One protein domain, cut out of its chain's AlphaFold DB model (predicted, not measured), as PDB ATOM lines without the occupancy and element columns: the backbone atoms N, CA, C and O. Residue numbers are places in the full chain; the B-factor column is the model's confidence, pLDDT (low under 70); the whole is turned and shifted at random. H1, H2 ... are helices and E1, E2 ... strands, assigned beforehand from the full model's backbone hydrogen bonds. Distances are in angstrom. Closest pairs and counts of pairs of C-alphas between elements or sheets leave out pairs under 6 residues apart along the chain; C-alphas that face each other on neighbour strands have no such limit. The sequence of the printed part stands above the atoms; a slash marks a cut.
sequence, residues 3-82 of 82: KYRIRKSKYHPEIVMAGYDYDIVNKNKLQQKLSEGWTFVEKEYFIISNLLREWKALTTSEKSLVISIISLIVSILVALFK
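Overview. This is residues 3 to 82 of the 82 residues of an uncharacterized protein of Kaistella carnis (UniProt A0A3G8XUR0). What is it? A small antiparallel sheet, hairpin E2, E1 plus E3, has H1 over one face; H2 and H3 leave it as a V-shaped arm. How big? The 80 printed residues, mixed in class, are extended, with a radius of gyration of the C-alphas of 21.5 A and spans of 70 by 28 by 12 A.

Arrangement. Which strands pair? E1, residues 3 to 9, neighbours E2, residues 20 to 26, and E3, residues 39 to 45; N 4 and O 25, like N 5 and O 42, are 2.8 A apart. And the helices? H1, residues 27 to 35, is on the sheet. H2, residues 46 to 57, only grazes it and is close but not clearly touching H3, residues 60 to 80.

Along the chain. Where does E1 begin? C-alpha 3 is at (218.777, 270.161, 273.747). Where does H3 end? C-alpha 80 is at (228.365, 294.627, 246.621).

Size, cuts and confidence. Any cut? The printed part has no cut. Where is confidence low? Residues 11 to 18, 46 and 82 have pLDDT under 70.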
ATOM      1  N   LYS A   3     219.066 270.714 272.424       86.06
ATOM      2  CA  LYS A   3     218.777 270.161 273.747       86.06
ATOM      3  C   LYS A   3     217.612 269.172 273.638       86.06
ATOM      4  O   LYS A   3     216.857 269.204 272.672       86.06
ATOM      5  N   TYR A   4     217.501 268.261 274.587       88.50
ATOM      6  CA  TYR A   4     216.503 267.198 274.593       88.50
ATOM      7  C   TYR A   4     215.789 267.250 275.931       88.50
ATOM      8  O   TYR A   4     216.430 267.123 276.976       88.50
ATOM      9  N   ARG A   5     214.477 267.453 275.888       89.06
ATOM     10  CA  ARG A   5     213.629 267.361 277.064       89.06
ATOM     11  C   ARG A   5     213.330 265.894 277.325       89.06
ATOM     12  O   ARG A   5     212.872 265.166 276.438       89.06
ATOM     13  N   ILE A   6     213.593 265.474 278.547       92.69
ATOM     14  CA  ILE A   6     213.329 264.133 279.050       92.69
ATOM     15  C   ILE A   6     212.402 264.227 280.258       92.69
ATOM     16  O   ILE A   6     212.347 265.261 280.925       92.69
ATOM     17  N   ARG A   7     211.667 263.151 280.537       92.44
ATOM     18  CA  ARG A   7     210.807 263.043 281.714       92.44
ATOM     19  C   ARG A   7     210.999 261.726 282.445       92.44
ATOM     20  O   ARG A   7     211.244 260.711 281.799       92.44
ATOM     21  N   LYS A   8     210.828 261.707 283.758       89.56
ATOM     22  CA  LYS A   8     210.805 260.480 284.562       89.56
ATOM     23  C   LYS A   8     209.586 260.490 285.467       89.56
ATOM     24  O   LYS A   8     209.197 261.535 285.978       89.56
ATOM     25  N   SER A   9     208.934 259.340 285.603       82.94
ATOM     26  CA  SER A   9     207.791 259.207 286.504       82.94
ATOM     27  C   SER A   9     208.269 259.270 287.955       82.94
ATOM     28  O   SER A   9     209.264 258.628 288.305       82.94
ATOM     29  N   LYS A  10     207.556 260.026 288.795       74.38
ATOM     30  CA  LYS A  10     207.734 260.000 290.249       74.38
ATOM     31  C   LYS A  10     207.096 258.731 290.801       74.38
ATOM     32  O   LYS A  10     205.959 258.748 291.255       74.38
ATOM     33  N   TYR A  11     207.805 257.610 290.710       64.25
ATOM     34  CA  TYR A  11     207.317 256.374 291.305       64.25
ATOM     35  C   TYR A  11     207.545 256.409 292.819       64.25
ATOM     36  O   TYR A  11     208.688 256.352 293.271       64.25
ATOM     37  N   HIS A  12     206.461 256.493 293.591       58.19
ATOM     38  CA  HIS A  12     206.463 256.222 295.026       58.19
ATOM     39  C   HIS A  12     205.527 255.029 295.278       58.19
ATOM     40  O   HIS A  12     204.354 255.112 294.920       58.19
ATOM     41  N   PRO A  13     206.001 253.917 295.865       59.31
ATOM     42  CA  PRO A  13     205.197 252.699 296.008       59.31
ATOM     43  C   PRO A  13     203.969 252.849 296.923       59.31
ATOM     44  O   PRO A  13     203.058 252.034 296.848       59.31
ATOM     45  N   GLU A  14     203.919 253.892 297.754       59.22
ATOM     46  CA  GLU A  14     202.861 254.099 298.754       59.22
ATOM     47  C   GLU A  14     201.897 255.245 298.401       59.22
ATOM     48  O   GLU A  14     200.902 255.451 299.090       59.22
ATOM     49  N   ILE A  15     202.157 255.998 297.324       57.31
ATOM     50  CA  ILE A  15     201.336 257.148 296.921       57.31
ATOM     51  C   ILE A  15     201.248 257.164 295.397       57.31
ATOM     52  O   ILE A  15     202.273 257.218 294.720       57.31
ATOM     53  N   VAL A  16     200.032 257.186 294.842       54.72
ATOM     54  CA  VAL A  16     199.811 257.459 293.411       54.72
ATOM     55  C   VAL A  16     200.167 258.925 293.141       54.72
ATOM     56  O   VAL A  16     199.308 259.797 293.049       54.72
ATOM     57  N   MET A  17     201.462 259.231 293.065       55.81
ATOM     58  CA  MET A  17     201.937 260.537 292.636       55.81
ATOM     59  C   MET A  17     201.815 260.611 291.116       55.81
ATOM     60  O   MET A  17     202.692 260.184 290.368       55.81
ATOM     61  N   ALA A  18     200.704 261.176 290.648       60.53
ATOM     62  CA  ALA A  18     200.548 261.573 289.256       60.53
ATOM     63  C   ALA A  18     201.466 262.776 288.977       60.53
ATOM     64  O   ALA A  18     201.068 263.933 289.087       60.53
ATOM     65  N   GLY A  19     202.735 262.505 288.669       71.19
ATOM     66  CA  GLY A  19     203.728 263.541 288.419       71.19
ATOM     67  C   GLY A  19     204.909 263.036 287.602       71.19
ATOM     68  O   GLY A  19     205.387 261.915 287.784       71.19
ATOM     69  N   TYR A  20     205.389 263.890 286.705       83.31
ATOM     70  CA  TYR A  20     206.626 263.673 285.966       83.31
ATOM     71  C   TYR A  20     207.646 264.725 286.388       83.31
ATOM     72  O   TYR A  20     207.324 265.914 286.422       83.31
ATOM     73  N   ASP A  21     208.869 264.291 286.672       87.44
ATOM     74  CA  ASP A  21     210.021 265.186 286.674       87.44
ATOM     75  C   ASP A  21     210.473 265.408 285.242       87.44
ATOM     76  O   ASP A  21     210.550 264.458 284.463       87.44
ATOM     77  N   TYR A  22     210.773 266.657 284.902       89.81
ATOM     78  CA  TYR A  22     211.285 267.046 283.595       89.81
ATOM     79  C   TYR A  22     212.714 267.553 283.738       89.81
ATOM     80  O   TYR A  22     213.023 268.287 284.672       89.81
ATOM     81  N   ASP A  23     213.567 267.191 282.787       90.69
ATOM     82  CA  ASP A  23     214.943 267.677 282.702       90.69
ATOM     83  C   ASP A  23     215.304 267.977 281.238       90.69
ATOM     84  O   ASP A  23     214.682 267.460 280.303       90.69
ATOM     85  N   ILE A  24     216.294 268.844 281.026       90.38
ATOM     86  CA  ILE A  24     216.754 269.275 279.705       90.38
ATOM     87  C   ILE A  24     218.243 268.970 279.575       90.38
ATOM     88  O   ILE A  24     219.095 269.623 280.180       90.38
ATOM     89  N   VAL A  25     218.575 268.024 278.700       91.06
ATOM     90  CA  VAL A  25     219.943 267.518 278.542       91.06
ATOM     91  C   VAL A  25     220.493 267.728 277.134       91.06
ATOM     92  O   VAL A  25     219.765 267.963 276.171       91.06
ATOM     93  N   ASN A  26     221.816 267.668 276.994       90.25
ATOM     94  CA  ASN A  26     222.472 267.645 275.686       90.25
ATOM     95  C   ASN A  26     222.498 266.212 275.112       90.25
ATOM     96  O   ASN A  26     222.193 265.244 275.808       90.25
ATOM     97  N   LYS A  27     222.893 266.067 273.839       86.44
ATOM     98  CA  LYS A  27     222.942 264.758 273.158       86.44
ATOM     99  C   LYS A  27     223.802 263.732 273.911       86.44
ATOM    100  O   LYS A  27     223.425 262.571 273.985       86.44
ATOM    101  N   ASN A  28     224.921 264.173 274.487       88.56
ATOM    102  CA  ASN A  28     225.884 263.296 275.158       88.56
ATOM    103  C   ASN A  28     225.308 262.697 276.451       88.56
ATOM    104  O   ASN A  28     225.524 261.524 276.728       88.56
ATOM    105  N   LYS A  29     224.532 263.476 277.216       89.81
ATOM    106  CA  LYS A  29     223.870 263.012 278.447       89.81
ATOM    107  C   LYS A  29     222.534 262.308 278.193       89.81
ATOM    108  O   LYS A  29     222.024 261.644 279.090       89.81
ATOM    109  N   LEU A  30     221.965 262.434 276.990       90.50
ATOM    110  CA  LEU A  30     220.673 261.838 276.652       90.50
ATOM    111  C   LEU A  30     220.695 260.314 276.782       90.50
ATOM    112  O   LEU A  30     219.845 259.765 277.472       90.50
ATOM    113  N   GLN A  31     221.663 259.633 276.161       92.06
ATOM    114  CA  GLN A  31     221.715 258.165 276.200       92.06
ATOM    115  C   GLN A  31     221.875 257.635 277.627       92.06
ATOM    116  O   GLN A  31     221.159 256.716 278.018       92.06
ATOM    117  N   GLN A  32     222.734 258.277 278.424       93.31
ATOM    118  CA  GLN A  32     222.892 257.954 279.839       93.31
ATOM    119  C   GLN A  32     221.556 258.083 280.585       93.31
ATOM    120  O   GLN A  32     221.115 257.143 281.242       93.31
ATOM    121  N   LYS A  33     220.851 259.209 280.428       90.44
ATOM    122  CA  LYS A  33     219.569 259.431 281.107       90.44
ATOM    123  C   LYS A  33     218.483 258.445 280.685       90.44
ATOM    124  O   LYS A  33     217.728 257.983 281.535       90.44
ATOM    125  N   LEU A  34     218.421 258.081 279.407       90.62
ATOM    126  CA  LEU A  34     217.474 257.070 278.934       90.62
ATOM    127  C   LEU A  34     217.737 255.702 279.585       90.62
ATOM    128  O   LEU A  34     216.789 255.029 279.980       90.62
ATOM    129  N   SER A  35     219.007 255.328 279.790       90.62
ATOM    130  CA  SER A  35     219.361 254.100 280.522       90.62
ATOM    131  C   SER A  35     219.015 254.154 282.021       90.62
ATOM    132  O   SER A  35     218.701 253.132 282.618       90.62
ATOM    133  N   GLU A  36     218.971 255.351 282.618       90.19
ATOM    134  CA  GLU A  36     218.547 255.594 284.011       90.19
ATOM    135  C   GLU A  36     217.007 255.590 284.190       90.19
ATOM    136  O   GLU A  36     216.492 256.001 285.240       90.19
ATOM    137  N   GLY A  37     216.247 255.174 283.169       87.19
ATOM    138  CA  GLY A  37     214.783 255.091 283.204       87.19
ATOM    139  C   GLY A  37     214.062 256.414 282.926       87.19
ATOM    140  O   GLY A  37     212.887 256.558 283.262       87.19
ATOM    141  N   TRP A  38     214.747 257.400 282.340       92.50
ATOM    142  CA  TRP A  38     214.089 258.586 281.790       92.50
ATOM    143  C   TRP A  38     213.505 258.283 280.408       92.50
ATOM    144  O   TRP A  38     214.010 257.456 279.657       92.50
ATOM    145  N   THR A  39     212.444 258.991 280.042       91.38
ATOM    146  CA  THR A  39     211.763 258.896 278.749       91.38
ATOM    147  C   THR A  39     211.991 260.170 277.950       91.38
ATOM    148  O   THR A  39     211.866 261.275 278.479       91.38
ATOM    149  N   PHE A  40     212.301 260.035 276.663       91.19
ATOM    150  CA  PHE A  40     212.400 261.176 275.758       91.19
ATOM    151  C   PHE A  40     211.025 261.811 275.509       91.19
ATOM    152  O   PHE A  40     210.041 261.099 275.313       91.19
ATOM    153  N   VAL A  41     210.963 263.145 275.512       90.88
ATOM    154  CA  VAL A  41     209.733 263.905 275.247       90.88
ATOM    155  C   VAL A  41     209.852 264.657 273.931       90.88
ATOM    156  O   VAL A  41     209.094 264.400 273.001       90.88
ATOM    157  N   GLU A  42     210.807 265.583 273.845       86.69
ATOM    158  CA  GLU A  42     210.941 266.462 272.688       86.69
ATOM    159  C   GLU A  42     212.370 266.969 272.494       86.69
ATOM    160  O   GLU A  42     213.200 267.002 273.408       86.69
ATOM    161  N   LYS A  43     212.657 267.380 271.261       85.94
ATOM    162  CA  LYS A  43     213.933 267.960 270.858       85.94
ATOM    163  C   LYS A  43     213.787 269.479 270.800       85.94
ATOM    164  O   LYS A  43     213.087 270.004 269.941       85.94
ATOM    165  N   GLU A  44     214.496 270.187 271.668       78.38
ATOM    166  CA  GLU A  44     214.493 271.644 271.734       78.38
ATOM    167  C   GLU A  44     215.679 272.244 270.966       78.38
ATOM    168  O   GLU A  44     216.857 272.014 271.263       78.38
ATOM    169  N   TYR A  45     215.384 273.080 269.975       79.69
ATOM    170  CA  TYR A  45     216.397 273.827 269.235       79.69
ATOM    171  C   TYR A  45     216.735 275.120 269.977       79.69
ATOM    172  O   TYR A  45     216.185 276.162 269.647       79.69
ATOM    173  N   PHE A  46     217.660 275.068 270.944       68.75
ATOM    174  CA  PHE A  46     217.971 276.185 271.857       68.75
ATOM    175  C   PHE A  46     218.194 277.534 271.157       68.75
ATOM    176  O   PHE A  46     217.756 278.555 271.658       68.75
ATOM    177  N   ILE A  47     218.849 277.555 269.990       70.69
ATOM    178  CA  ILE A  47     219.099 278.816 269.268       70.69
ATOM    179  C   ILE A  47     217.794 279.382 268.709       70.69
ATOM    180  O   ILE A  47     217.487 280.542 268.936       70.69
ATOM    181  N   ILE A  48     217.007 278.561 268.013       74.06
ATOM    182  CA  ILE A  48     215.754 279.001 267.393       74.06
ATOM    183  C   ILE A  48     214.735 279.355 268.477       74.06
ATOM    184  O   ILE A  48     214.083 280.390 268.394       74.06
ATOM    185  N   SER A  49     214.625 278.535 269.523       73.44
ATOM    186  CA  SER A  49     213.700 278.785 270.624       73.44
ATOM    187  C   SER A  49     214.095 280.004 271.456       73.44
ATOM    188  O   SER A  49     213.204 280.740 271.878       73.44
ATOM    189  N   ASN A  50     215.393 280.262 271.658       77.50
ATOM    190  CA  ASN A  50     215.845 281.478 272.329       77.50
ATOM    191  C   ASN A  50     215.633 282.709 271.444       77.50
ATOM    192  O   ASN A  50     215.012 283.656 271.898       77.50
ATOM    193  N   LEU A  51     216.027 282.675 270.167       80.50
ATOM    194  CA  LEU A  51     215.801 283.790 269.239       80.50
ATOM    195  C   LEU A  51     214.314 284.121 269.072       80.50
ATOM    196  O   LEU A  51     213.951 285.288 269.043       80.50
ATOM    197  N   LEU A  52     213.436 283.116 269.015       82.50
ATOM    198  CA  LEU A  52     211.987 283.335 268.993       82.50
ATOM    199  C   LEU A  52     211.466 283.929 270.302       82.50
ATOM    200  O   LEU A  52     210.517 284.709 270.277       82.50
ATOM    201  N   ARG A  53     212.045 283.547 271.444       82.19
ATOM    202  CA  ARG A  53     211.685 284.104 272.753       82.19
ATOM    203  C   ARG A  53     212.109 285.564 272.857       82.19
ATOM    204  O   ARG A  53     211.270 286.389 273.195       82.19
ATOM    205  N   GLU A  54     213.356 285.861 272.506       84.44
ATOM    206  CA  GLU A  54     213.900 287.219 272.400       84.44
ATOM    207  C   GLU A  54     213.031 288.050 271.449       84.44
ATOM    208  O   GLU A  54     212.475 289.067 271.844       84.44
ATOM    209  N   TRP A  55     212.771 287.550 270.235       86.38
ATOM    210  CA  TRP A  55     211.897 288.208 269.262       86.38
ATOM    211  C   TRP A  55     210.498 288.486 269.814       86.38
ATOM    212  O   TRP A  55     209.951 289.563 269.596       86.38
ATOM    213  N   LYS A  56     209.888 287.537 270.534       85.12
ATOM    214  CA  LYS A  56     208.575 287.747 271.156       85.12
ATOM    215  C   LYS A  56     208.616 288.793 272.269       85.12
ATOM    216  O   LYS A  56     207.639 289.528 272.386       85.12
ATOM    217  N   ALA A  57     209.708 288.858 273.032       89.12
ATOM    218  CA  ALA A  57     209.896 289.802 274.130       89.12
ATOM    219  C   ALA A  57     210.093 291.254 273.660       89.12
ATOM    220  O   ALA A  57     209.769 292.172 274.406       89.12
ATOM    221  N   LEU A  58     210.563 291.466 272.426       88.56
ATOM    222  CA  LEU A  58     210.721 292.804 271.856       88.56
ATOM    223  C   LEU A  58     209.374 293.522 271.666       88.56
ATOM    224  O   LEU A  58     208.380 292.945 271.196       88.56
ATOM    225  N   THR A  59     209.369 294.820 271.943       90.81
ATOM    226  CA  THR A  59     208.272 295.734 271.608       90.81
ATOM    227  C   THR A  59     208.144 295.918 270.092       90.81
ATOM    228  O   THR A  59     209.049 295.608 269.315       90.81
ATOM    229  N   THR A  60     207.003 296.438 269.634       87.81
ATOM    230  CA  THR A  60     206.763 296.700 268.203       87.81
ATOM    231  C   THR A  60     207.814 297.642 267.602       87.81
ATOM    232  O   THR A  60     208.267 297.419 266.480       87.81
ATOM    233  N   SER A  61     208.253 298.649 268.363       88.00
ATOM    234  CA  SER A  61     209.291 299.594 267.937       88.00
ATOM    235  C   SER A  61     210.653 298.918 267.774       88.00
ATOM    236  O   SER A  61     211.322 299.112 266.762       88.00
ATOM    237  N   GLU A  62     211.047 298.065 268.720       89.31
ATOM    238  CA  GLU A  62     212.314 297.327 268.647       89.31
ATOM    239  C   GLU A  62     212.313 296.309 267.503       89.31
ATOM    240  O   GLU A  62     213.296 296.192 266.772       89.31
ATOM    241  N   LYS A  63     211.182 295.630 267.269       89.06
ATOM    242  CA  LYS A  63     211.003 294.746 266.105       89.06
ATOM    243  C   LYS A  63     211.201 295.499 264.788       89.06
ATOM    244  O   LYS A  63     211.869 294.988 263.891       89.06
ATOM    245  N   SER A  64     210.659 296.714 264.684       88.25
ATOM    246  CA  SER A  64     210.814 297.574 263.503       88.25
ATOM    247  C   SER A  64     212.277 297.971 263.258       88.25
ATOM    248  O   SER A  64     212.760 297.914 262.122       88.25
ATOM    249  N   LEU A  65     213.023 298.289 264.321       90.19
ATOM    250  CA  LEU A  65     214.455 298.590 264.231       90.19
ATOM    251  C   LEU A  65     215.266 297.381 263.751       90.19
ATOM    252  O   LEU A  65     216.084 297.517 262.841       90.19
ATOM    253  N   VAL A  66     215.005 296.190 264.300       87.88
ATOM    254  CA  VAL A  66     215.681 294.951 263.877       87.88
ATOM    255  C   VAL A  66     215.438 294.670 262.392       87.88
ATOM    256  O   VAL A  66     216.386 294.384 261.661       87.88
ATOM    257  N   ILE A  67     214.195 294.805 261.918       91.31
ATOM    258  CA  ILE A  67     213.857 294.621 260.497       91.31
ATOM    259  C   ILE A  67     214.585 295.649 259.625       91.31
ATOM    260  O   ILE A  67     215.131 295.290 258.582       91.31
ATOM    261  N   SER A  68     214.644 296.908 260.065       91.31
ATOM    262  CA  SER A  68     215.321 297.986 259.335       91.31
ATOM    263  C   SER A  68     216.822 297.722 259.181       91.31
ATOM    264  O   SER A  68     217.366 297.870 258.087       91.31
ATOM    265  N   ILE A  69     217.485 297.256 260.245       92.12
ATOM    266  CA  ILE A  69     218.907 296.881 260.215       92.12
ATOM    267  C   ILE A  69     219.136 295.715 259.248       92.12
ATOM    268  O   ILE A  69     220.042 295.773 258.416       92.12
ATOM    269  N   ILE A  70     218.297 294.676 259.310       91.94
ATOM    270  CA  ILE A  70     218.394 293.524 258.401       91.94
ATOM    271  C   ILE A  70     218.216 293.976 256.946       91.94
ATOM    272  O   ILE A  70     219.012 293.599 256.087       91.94
ATOM    273  N   SER A  71     217.220 294.820 256.670       91.12
ATOM    274  CA  SER A  71     216.964 295.359 255.331       91.12
ATOM    275  C   SER A  71     218.156 296.152 254.790       91.12
ATOM    276  O   SER A  71     218.508 296.014 253.616       91.12
ATOM    277  N   LEU A  72     218.803 296.960 255.634       93.25
ATOM    278  CA  LEU A  72     219.988 297.727 255.254       93.25
ATOM    279  C   LEU A  72     221.158 296.804 254.889       93.25
ATOM    280  O   LEU A  72     221.764 296.974 253.835       93.25
ATOM    281  N   ILE A  73     221.437 295.797 255.721       93.25
ATOM    282  CA  ILE A  73     222.515 294.829 255.474       93.25
ATOM    283  C   ILE A  73     222.278 294.082 254.159       93.25
ATOM    284  O   ILE A  73     223.189 293.981 253.339       93.25
ATOM    285  N   VAL A  74     221.054 293.599 253.923       92.31
ATOM    286  CA  VAL A  74     220.695 292.909 252.672       92.31
ATOM    287  C   VAL A  74     220.890 293.828 251.469       92.31
ATOM    288  O   VAL A  74     221.458 293.405 250.466       92.31
ATOM    289  N   SER A  75     220.480 295.092 251.578       92.94
ATOM    290  CA  SER A  75     220.639 296.073 250.499       92.94
ATOM    291  C   SER A  75     222.113 296.330 250.173       92.94
ATOM    292  O   SER A  75     222.480 296.375 249.001       92.94
ATOM    293  N   ILE A  76     222.969 296.435 251.196       92.69
ATOM    294  CA  ILE A  76     224.422 296.592 251.027       92.69
ATOM    295  C   ILE A  76     225.027 295.351 250.366       92.69
ATOM    296  O   ILE A  76     225.801 295.481 249.423       92.69
ATOM    297  N   LEU A  77     224.655 294.149 250.814       93.00
ATOM    298  CA  LEU A  77     225.137 292.904 250.210       93.00
ATOM    299  C   LEU A  77     224.748 292.824 248.730       93.00
ATOM    300  O   LEU A  77     225.601 292.572 247.889       93.00
ATOM    301  N   VAL A  78     223.488 293.105 248.388       93.12
ATOM    302  CA  VAL A  78     223.029 293.116 246.988       93.12
ATOM    303  C   VAL A  78     223.792 294.144 246.148       93.12
ATOM    304  O   VAL A  78     224.075 293.876 244.984       93.12
ATOM    305  N   ALA A  79     224.140 295.299 246.716       91.94
ATOM    306  CA  ALA A  79     224.928 296.315 246.022       91.94
ATOM    307  C   ALA A  79     226.396 295.902 245.809       91.94
ATOM    308  O   ALA A  79     226.982 296.298 244.811       91.94
ATOM    309  N   LEU A  80     226.981 295.115 246.720       89.62
ATOM    310  CA  LEU A  80     228.365 294.627 246.621       89.62
ATOM    311  C   LEU A  80     228.530 293.420 245.685       89.62
ATOM    312  O   LEU A  80     229.627 293.190 245.184       89.62
ATOM    313  N   PHE A  81     227.469 292.634 245.481       84.31
ATOM    314  CA  PHE A  81     227.465 291.449 244.609       84.31
ATOM    315  C   PHE A  81     226.779 291.690 243.248       84.31
ATOM    316  O   PHE A  81     226.505 290.729 242.525       84.31
ATOM    317  N   LYS A  82     226.492 292.952 242.910       58.38
ATOM    318  CA  LYS A  82     226.135 293.411 241.560       58.38
ATOM    319  C   LYS A  82     227.377 293.890 240.825       58.38
ATOM    320  O   LYS A  82     227.429 293.645 239.602       58.38
TER     321      LYS A  82